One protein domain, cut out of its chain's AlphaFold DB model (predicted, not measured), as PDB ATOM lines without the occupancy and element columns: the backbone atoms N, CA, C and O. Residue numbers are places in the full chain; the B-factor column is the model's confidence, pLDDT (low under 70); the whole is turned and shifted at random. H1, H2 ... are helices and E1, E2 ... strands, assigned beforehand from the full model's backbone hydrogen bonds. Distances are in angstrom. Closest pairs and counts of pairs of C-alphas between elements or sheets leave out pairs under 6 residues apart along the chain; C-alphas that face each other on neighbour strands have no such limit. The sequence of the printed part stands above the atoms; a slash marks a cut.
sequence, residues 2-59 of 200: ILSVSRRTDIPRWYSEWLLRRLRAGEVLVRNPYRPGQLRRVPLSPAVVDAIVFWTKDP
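Overview. This is residues 2 to 59 of the 200 residues of an uncharacterized protein of Clostridium sp. ATCC BAA-442 (UniProt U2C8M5). Two pairs of strands, the hairpin E2 and E3 and the parallel pair E1 and E4, splay apart like the arms of a V, with the link of residues 44 to 50 joining them where they come nearest. The short helix H1 packs by the end of E4, and H2 runs from beside H1 back to the beginning of E2. The printed part has 58 residues, with two named helices and four named strands in the order E1, H1, H2, E2, E3, E4, and its class is mixed, helices and strands. It is compact, with a radius of gyration of the C-alphas of 11.7 A and spans of 31 by 25 by 19 A.

Arrangement. Begin at the hairpin of E2, residues 27 to 31, and E3, residues 39 to 43. These strands are antiparallel at 153 degrees; look for N 30 and O 40, 2.8 A apart, and N 42 and O 28, 2.8 A apart. H2, residues 16 to 25, comes nearest to E2 with the C-alphas of Arg 22 and Val 28, 5.9 A apart, while H2 and E3 are apart. Next find E1, residues 2 to 5, and E4, residues 51 to 56, parallel neighbours at 21 degrees, with N 3 and O 51 at 2.9 A and N 53 and O 3 at 2.8 A. E3 and E4 are apart, and so are E1 and E2. At H1, residues 11 to 14, the closest C-alphas to E4 are those of Pro 12 and Thr 56, 6.3 A apart. H1 and H2 are close but not clearly touching, with Ile 11 and Leu 19 as the closest C-alphas at 7.4 A. In H2 every O i to N i+4 pair is within hydrogen-bond range; H1 is too short for such a pair, and its one O i to N i+3 pair is within range.

Along the chain. Find C-alpha 27 at (20.091, 12.295, -79.684); from there E2, residues 27 to 31, runs 13.6 A. E3, residues 39 to 43, runs 12.9 A. H2, residues 16 to 25, spans 14.2 A, and H1, residues 11 to 14, spans 5.2 A. E1, residues 2 to 5, begins at C-alpha 2, (23.963, 21.532, -89.390), and spans 9.4 A. E4, residues 51 to 56, runs 16.0 A and ends at C-alpha 56, (8.058, 23.963, -93.155).

Size, cuts and confidence. The two C-alphas farthest apart are those of Gly 37 and Asp 58, at 31.5 A. The printed part has no cut and no long link; those from E2 to E3 and from E3 to E4 are short, with 7 residues each. The mean pLDDT of the printed part is 94.1, and no printed residue is under 70.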
ATOM      1  N   ILE A   2      25.273  20.917 -89.090       95.94
ATOM      2  CA  ILE A   2      23.963  21.532 -89.390       95.94
ATOM      3  C   ILE A   2      22.867  20.464 -89.387       95.94
ATOM      4  O   ILE A   2      22.945  19.479 -90.126       95.94
ATOM      5  N   LEU A   3      21.827  20.665 -88.577       95.12
ATOM      6  CA  LEU A   3      20.677  19.770 -88.507       95.12
ATOM      7  C   LEU A   3      19.561  20.270 -89.432       95.12
ATOM      8  O   LEU A   3      18.791  21.157 -89.076       95.12
ATOM      9  N   SER A   4      19.456  19.683 -90.623       95.12
ATOM     10  CA  SER A   4      18.360  19.970 -91.556       95.12
ATOM     11  C   SER A   4      17.121  19.145 -91.197       95.12
ATOM     12  O   SER A   4      17.075  17.929 -91.411       95.12
ATOM     13  N   VAL A   5      16.125  19.806 -90.611       94.19
ATOM     14  CA  VAL A   5      14.893  19.200 -90.097       94.19
ATOM     15  C   VAL A   5      13.788  19.336 -91.142       94.19
ATOM     16  O   VAL A   5      13.637  20.384 -91.755       94.19
ATOM     17  N   SER A   6      13.001  18.273 -91.317       92.06
ATOM     18  CA  SER A   6      11.842  18.197 -92.226       92.06
ATOM     19  C   SER A   6      12.094  17.882 -93.699       92.06
ATOM     20  O   SER A   6      11.267  18.163 -94.560       92.06
ATOM     21  N   ARG A   7      13.193  17.196 -94.021       82.94
ATOM     22  CA  ARG A   7      13.435  16.702 -95.393       82.94
ATOM     23  C   ARG A   7      12.462  15.602 -95.853       82.94
ATOM     24  O   ARG A   7      12.376  15.342 -97.045       82.94
ATOM     25  N   ARG A   8      11.780  14.914 -94.924       84.50
ATOM     26  CA  ARG A   8      10.846  13.800 -95.217       84.50
ATOM     27  C   ARG A   8       9.399  14.079 -94.817       84.50
ATOM     28  O   ARG A   8       8.490  13.457 -95.348       84.50
ATOM     29  N   THR A   9       9.193  14.950 -93.838       90.88
ATOM     30  CA  THR A   9       7.882  15.319 -93.297       90.88
ATOM     31  C   THR A   9       8.013  16.673 -92.623       90.88
ATOM     32  O   THR A   9       9.092  16.982 -92.130       90.88
ATOM     33  N   ASP A  10       6.955  17.471 -92.594       95.94
ATOM     34  CA  ASP A  10       6.970  18.799 -91.980       95.94
ATOM     35  C   ASP A  10       6.957  18.689 -90.441       95.94
ATOM     36  O   ASP A  10       5.902  18.627 -89.811       95.94
ATOM     37  N   ILE A  11       8.142  18.590 -89.830       97.06
ATOM     38  CA  ILE A  11       8.302  18.382 -88.384       97.06
ATOM     39  C   ILE A  11       7.795  19.585 -87.567       97.06
ATOM     40  O   ILE A  11       7.040  19.328 -86.633       97.06
ATOM     41  N   PRO A  12       8.118  20.861 -87.884       97.44
ATOM     42  CA  PRO A  12       7.563  22.022 -87.178       97.44
ATOM     43  C   PRO A  12       6.036  22.078 -87.168       97.44
ATOM     44  O   PRO A  12       5.440  22.635 -86.247       97.44
ATOM     45  N   ARG A  13       5.399  21.503 -88.189       96.50
ATOM     46  CA  ARG A  13       3.948  21.444 -88.279       96.50
ATOM     47  C   ARG A  13       3.352  20.269 -87.506       96.50
ATOM     48  O   ARG A  13       2.356  20.431 -86.815       96.50
ATOM     49  N   TRP A  14       3.920  19.075 -87.646       96.06
ATOM     50  CA  TRP A  14       3.259  17.845 -87.187       96.06
ATOM     51  C   TRP A  14       3.887  17.207 -85.949       96.06
ATOM     52  O   TRP A  14       3.232  16.429 -85.262       96.06
ATOM     53  N   TYR A  15       5.157  17.497 -85.666       96.88
ATOM     54  CA  TYR A  15       5.973  16.732 -84.720       96.88
ATOM     55  C   TYR A  15       6.863  17.619 -83.836       96.88
ATOM     56  O   TYR A  15       7.913  17.165 -83.377       96.88
ATOM     57  N   SER A  16       6.453  18.862 -83.564       96.62
ATOM     58  CA  SER A  16       7.208  19.799 -82.717       96.62
ATOM     59  C   SER A  16       7.493  19.230 -81.330       96.62
ATOM     60  O   SER A  16       8.650  19.164 -80.926       96.62
ATOM     61  N   GLU A  17       6.486  18.693 -80.635       96.81
ATOM     62  CA  GLU A  17       6.701  18.067 -79.323       96.81
ATOM     63  C   GLU A  17       7.680  16.891 -79.375       96.81
ATOM     64  O   GLU A  17       8.538  16.741 -78.503       96.81
ATOM     65  N   TRP A  18       7.551  16.036 -80.392       96.94
ATOM     66  CA  TRP A  18       8.454  14.903 -80.569       96.94
ATOM     67  C   TRP A  18       9.892  15.384 -80.775       96.94
ATOM     68  O   TRP A  18      10.806  14.850 -80.142       96.94
ATOM     69  N   LEU A  19      10.092  16.414 -81.601       97.12
ATOM     70  CA  LEU A  19      11.402  17.012 -81.824       97.12
ATOM     71  C   LEU A  19      11.983  17.544 -80.512       97.12
ATOM     72  O   LEU A  19      13.123  17.213 -80.195       97.12
ATOM     73  N   LEU A  20      11.206  18.301 -79.731       97.44
ATOM     74  CA  LEU A  20      11.653  18.842 -78.445       97.44
ATOM     75  C   LEU A  20      12.088  17.718 -77.496       97.44
ATOM     76  O   LEU A  20      13.169  17.785 -76.915       97.44
ATOM     77  N   ARG A  21      11.328  16.616 -77.414       98.00
ATOM     78  CA  ARG A  21      11.736  15.434 -76.630       98.00
ATOM     79  C   ARG A  21      13.068  14.850 -77.108       98.00
ATOM     80  O   ARG A  21      13.866  14.420 -76.279       98.00
ATOM     81  N   ARG A  22      13.337  14.834 -78.420       97.38
ATOM     82  CA  ARG A  22      14.626  14.359 -78.960       97.38
ATOM     83  C   ARG A  22      15.776  15.320 -78.683       97.38
ATOM     84  O   ARG A  22      16.863  14.850 -78.359       97.38
ATOM     85  N   LEU A  23      15.543  16.629 -78.770       97.50
ATOM     86  CA  LEU A  23      16.539  17.642 -78.420       97.50
ATOM     87  C   LEU A  23      16.898  17.553 -76.929       97.50
ATOM     88  O   LEU A  23      18.077  17.480 -76.600       97.50
ATOM     89  N   ARG A  24      15.900  17.425 -76.040       97.19
ATOM     90  CA  ARG A  24      16.110  17.201 -74.595       97.19
ATOM     91  C   ARG A  24      16.900  15.924 -74.312       97.19
ATOM     92  O   ARG A  24      17.768  15.917 -73.450       97.19
ATOM     93  N   ALA A  25      16.617  14.852 -75.052       97.50
ATOM     94  CA  ALA A  25      17.354  13.595 -74.942       97.50
ATOM     95  C   ALA A  25      18.780  13.667 -75.522       97.50
ATOM     96  O   ALA A  25      19.567  12.752 -75.302       97.50
ATOM     97  N   GLY A  26      19.115  14.709 -76.290       97.12
ATOM     98  CA  GLY A  26      20.446  14.913 -76.863       97.12
ATOM     99  C   GLY A  26      20.798  13.989 -78.032       97.12
ATOM    100  O   GLY A  26      21.935  14.018 -78.502       97.12
ATOM    101  N   GLU A  27      19.858  13.195 -78.549       96.81
ATOM    102  CA  GLU A  27      20.091  12.295 -79.684       96.81
ATOM    103  C   GLU A  27      18.797  11.899 -80.408       96.81
ATOM    104  O   GLU A  27      17.691  12.008 -79.875       96.81
ATOM    105  N   VAL A  28      18.917  11.358 -81.621       95.38
ATOM    106  CA  VAL A  28      17.823  10.693 -82.347       95.38
ATOM    107  C   VAL A  28      18.333   9.515 -83.169       95.38
ATOM    108  O   VAL A  28      19.435   9.548 -83.715       95.38
ATOM    109  N   LEU A  29      17.517   8.465 -83.281       93.12
ATOM    110  CA  LEU A  29      17.756   7.356 -84.201       93.12
ATOM    111  C   LEU A  29      17.018   7.614 -85.514       93.12
ATOM    112  O   LEU A  29      15.803   7.809 -85.526       93.12
ATOM    113  N   VAL A  30      17.745   7.586 -86.628       90.25
ATOM    114  CA  VAL A  30      17.182   7.728 -87.974       90.25
ATOM    115  C   VAL A  30      17.428   6.467 -88.790       90.25
ATOM    116  O   VAL A  30      18.513   5.887 -88.756       90.25
ATOM    117  N   ARG A  31      16.420   6.047 -89.557       88.31
ATOM    118  CA  ARG A  31      16.557   4.940 -90.510       88.31
ATOM    119  C   ARG A  31      17.316   5.398 -91.752       88.31
ATOM    120  O   ARG A  31      16.979   6.441 -92.338       88.31
ATOM    121  N   ASN A  32      18.293   4.596 -92.170       83.75
ATOM    122  CA  ASN A  32      18.934   4.753 -93.469       83.75
ATOM    123  C   ASN A  32      17.883   4.501 -94.572       83.75
ATOM    124  O   ASN A  32      17.256   3.441 -94.568       83.75
ATOM    125  N   PRO A  33      17.662   5.453 -95.500       80.88
ATOM    126  CA  PRO A  33      16.636   5.302 -96.532       80.88
ATOM    127  C   PRO A  33      16.918   4.140 -97.493       80.88
ATOM    128  O   PRO A  33      15.977   3.549 -98.004       80.88
ATOM    129  N   TYR A  34      18.189   3.780 -97.697       83.94
ATOM    130  CA  TYR A  34      18.596   2.688 -98.589       83.94
ATOM    131  C   TYR A  34      18.759   1.346 -97.862       83.94
ATOM    132  O   TYR A  34      18.819   0.299 -98.497       83.94
ATOM    133  N   ARG A  35      18.855   1.361 -96.525       87.00
ATOM    134  CA  ARG A  35      19.005   0.159 -95.687       87.00
ATOM    135  C   ARG A  35      18.122   0.273 -94.440       87.00
ATOM    136  O   ARG A  35      18.626   0.634 -93.378       87.00
ATOM    137  N   PRO A  36      16.818  -0.041 -94.526       82.06
ATOM    138  CA  PRO A  36      15.859   0.233 -93.451       82.06
ATOM    139  C   PRO A  36      16.164  -0.441 -92.106       82.06
ATOM    140  O   PRO A  36      15.767   0.088 -91.068       82.06
ATOM    141  N   GLY A  37      16.868  -1.581 -92.116       88.12
ATOM    142  CA  GLY A  37      17.324  -2.279 -90.906       88.12
ATOM    143  C   GLY A  37      18.513  -1.613 -90.203       88.12
ATOM    144  O   GLY A  37      18.826  -1.954 -89.067       88.12
ATOM    145  N   GLN A  38      19.170  -0.643 -90.846       89.69
ATOM    146  CA  GLN A  38      20.269   0.111 -90.260       89.69
ATOM    147  C   GLN A  38      19.747   1.400 -89.617       89.69
ATOM    148  O   GLN A  38      19.270   2.319 -90.296       89.69
ATOM    149  N   LEU A  39      19.892   1.483 -88.295       92.19
ATOM    150  CA  LEU A  39      19.648   2.700 -87.531       92.19
ATOM    151  C   LEU A  39      20.953   3.475 -87.369       92.19
ATOM    152  O   LEU A  39      21.967   2.929 -86.939       92.19
ATOM    153  N   ARG A  40      20.914   4.767 -87.690       90.88
ATOM    154  CA  ARG A  40      21.995   5.702 -87.391       90.88
ATOM    155  C   ARG A  40      21.593   6.553 -86.202       90.88
ATOM    156  O   ARG A  40      20.536   7.180 -86.222       90.88
ATOM    157  N   ARG A  41      22.461   6.620 -85.201       93.69
ATOM    158  CA  ARG A  41      22.335   7.575 -84.104       93.69
ATOM    159  C   ARG A  41      22.927   8.913 -84.515       93.69
ATOM    160  O   ARG A  41      24.033   8.968 -85.045       93.69
ATOM    161  N   VAL A  42      22.162   9.972 -84.310       94.44
ATOM    162  CA  VAL A  42      22.553  11.349 -84.597       94.44
ATOM    163  C   VAL A  42      22.572  12.091 -83.266       94.44
ATOM    164  O   VAL A  42      21.514  12.182 -82.639       94.44
ATOM    165  N   PRO A  43      23.734  12.583 -82.808       96.12
ATOM    166  CA  PRO A  43      23.797  13.394 -81.603       96.12
ATOM    167  C   PRO A  43      23.157  14.758 -81.885       96.12
ATOM    168  O   PRO A  43      23.324  15.320 -82.965       96.12
ATOM    169  N   LEU A  44      22.390  15.265 -80.928       97.00
ATOM    170  CA  LEU A  44      21.597  16.486 -81.062       97.00
ATOM    171  C   LEU A  44      21.965  17.553 -80.032       97.00
ATOM    172  O   LEU A  44      21.291  18.574 -79.987       97.00
ATOM    173  N   SER A  45      22.986  17.355 -79.197       95.19
ATOM    174  CA  SER A  45      23.335  18.360 -78.191       95.19
ATOM    175  C   SER A  45      23.788  19.684 -78.839       95.19
ATOM    176  O   SER A  45      24.384  19.672 -79.923       95.19
ATOM    177  N   PRO A  46      23.565  20.835 -78.181       93.19
ATOM    178  CA  PRO A  46      24.021  22.137 -78.680       93.19
ATOM    179  C   PRO A  46      25.540  22.212 -78.904       93.19
ATOM    180  O   PRO A  46      26.006  22.978 -79.734       93.19
ATOM    181  N   ALA A  47      26.321  21.379 -78.205       94.62
ATOM    182  CA  ALA A  47      27.773  21.296 -78.375       94.62
ATOM    183  C   ALA A  47      28.209  20.721 -79.736       94.62
ATOM    184  O   ALA A  47      29.343  20.938 -80.153       94.62
ATOM    185  N   VAL A  48      27.340  19.969 -80.423       96.06
ATOM    186  CA  VAL A  48      27.643  19.375 -81.739       96.06
ATOM    187  C   VAL A  48      26.775  19.933 -82.867       96.06
ATOM    188  O   VAL A  48      27.147  19.826 -84.042       96.06
ATOM    189  N   VAL A  49      25.610  20.498 -82.540       97.12
ATOM    190  CA  VAL A  49      24.690  21.121 -83.496       97.12
ATOM    191  C   VAL A  49      24.984  22.616 -83.578       97.12
ATOM    192  O   VAL A  49      24.611  23.370 -82.687       97.12
ATOM    193  N   ASP A  50      25.593  23.054 -84.681       97.06
ATOM    194  CA  ASP A  50      25.929  24.470 -84.893       97.06
ATOM    195  C   ASP A  50      24.674  25.303 -85.172       97.06
ATOM    196  O   ASP A  50      24.565  26.449 -84.732       97.06
ATOM    197  N   ALA A  51      23.732  24.724 -85.927       97.06
ATOM    198  CA  ALA A  51      22.427  25.306 -86.199       97.06
ATOM    199  C   ALA A  51      21.404  24.252 -86.650       97.06
ATOM    200  O   ALA A  51      21.750  23.241 -87.272       97.06
ATOM    201  N   ILE A  52      20.129  24.535 -86.390       98.06
ATOM    202  CA  ILE A  52      18.978  23.784 -86.890       98.06
ATOM    203  C   ILE A  52      18.327  24.571 -88.033       98.06
ATOM    204  O   ILE A  52      18.004  25.747 -87.893       98.06
ATOM    205  N   VAL A  53      18.106  23.918 -89.170       98.00
ATOM    206  CA  VAL A  53      17.366  24.497 -90.297       98.00
ATOM    207  C   VAL A  53      15.994  23.845 -90.351       98.00
ATOM    208  O   VAL A  53      15.884  22.656 -90.661       98.00
ATOM    209  N   PHE A  54      14.952  24.618 -90.057       98.19
ATOM    210  CA  PHE A  54      13.568  24.161 -90.106       98.19
ATOM    211  C   PHE A  54      12.976  24.374 -91.492       98.19
ATOM    212  O   PHE A  54      12.808  25.512 -91.918       98.19
ATOM    213  N   TRP A  55      12.606  23.292 -92.173       97.62
ATOM    214  CA  TRP A  55      11.831  23.368 -93.410       97.62
ATOM    215  C   TRP A  55      10.357  23.144 -93.087       97.62
ATOM    216  O   TRP A  55      10.012  22.162 -92.428       97.62
ATOM    217  N   THR A  56       9.483  24.058 -93.499       97.81
ATOM    218  CA  THR A  56       8.058  23.963 -93.155       97.81
ATOM    219  C   THR A  56       7.184  24.836 -94.047       97.81
ATOM    220  O   THR A  56       7.643  25.843 -94.592       97.81
ATOM    221  N   LYS A  57       5.918  24.439 -94.188       97.62
ATOM    222  CA  LYS A  57       4.839  25.281 -94.726       97.62
ATOM    223  C   LYS A  57       4.001  25.932 -93.625       97.62
ATOM    224  O   LYS A  57       3.187  26.802 -93.917       97.62
ATOM    225  N   ASP A  58       4.165  25.499 -92.376       97.50
ATOM    226  CA  ASP A  58       3.354  25.957 -91.257       97.50
ATOM    227  C   ASP A  58       4.068  25.743 -89.903       97.50
ATOM    228  O   ASP A  58       3.909  24.697 -89.269       97.50
ATOM    229  N   PRO A  59       4.849  26.731 -89.431       97.19
ATOM    230  CA  PRO A  59       5.600  26.613 -88.186       97.19
ATOM    231  C   PRO A  59       4.779  26.879 -86.920       97.19
ATOM    232  O   PRO A  59       5.347  26.779 -85.835       97.19
TER     233      PRO A  59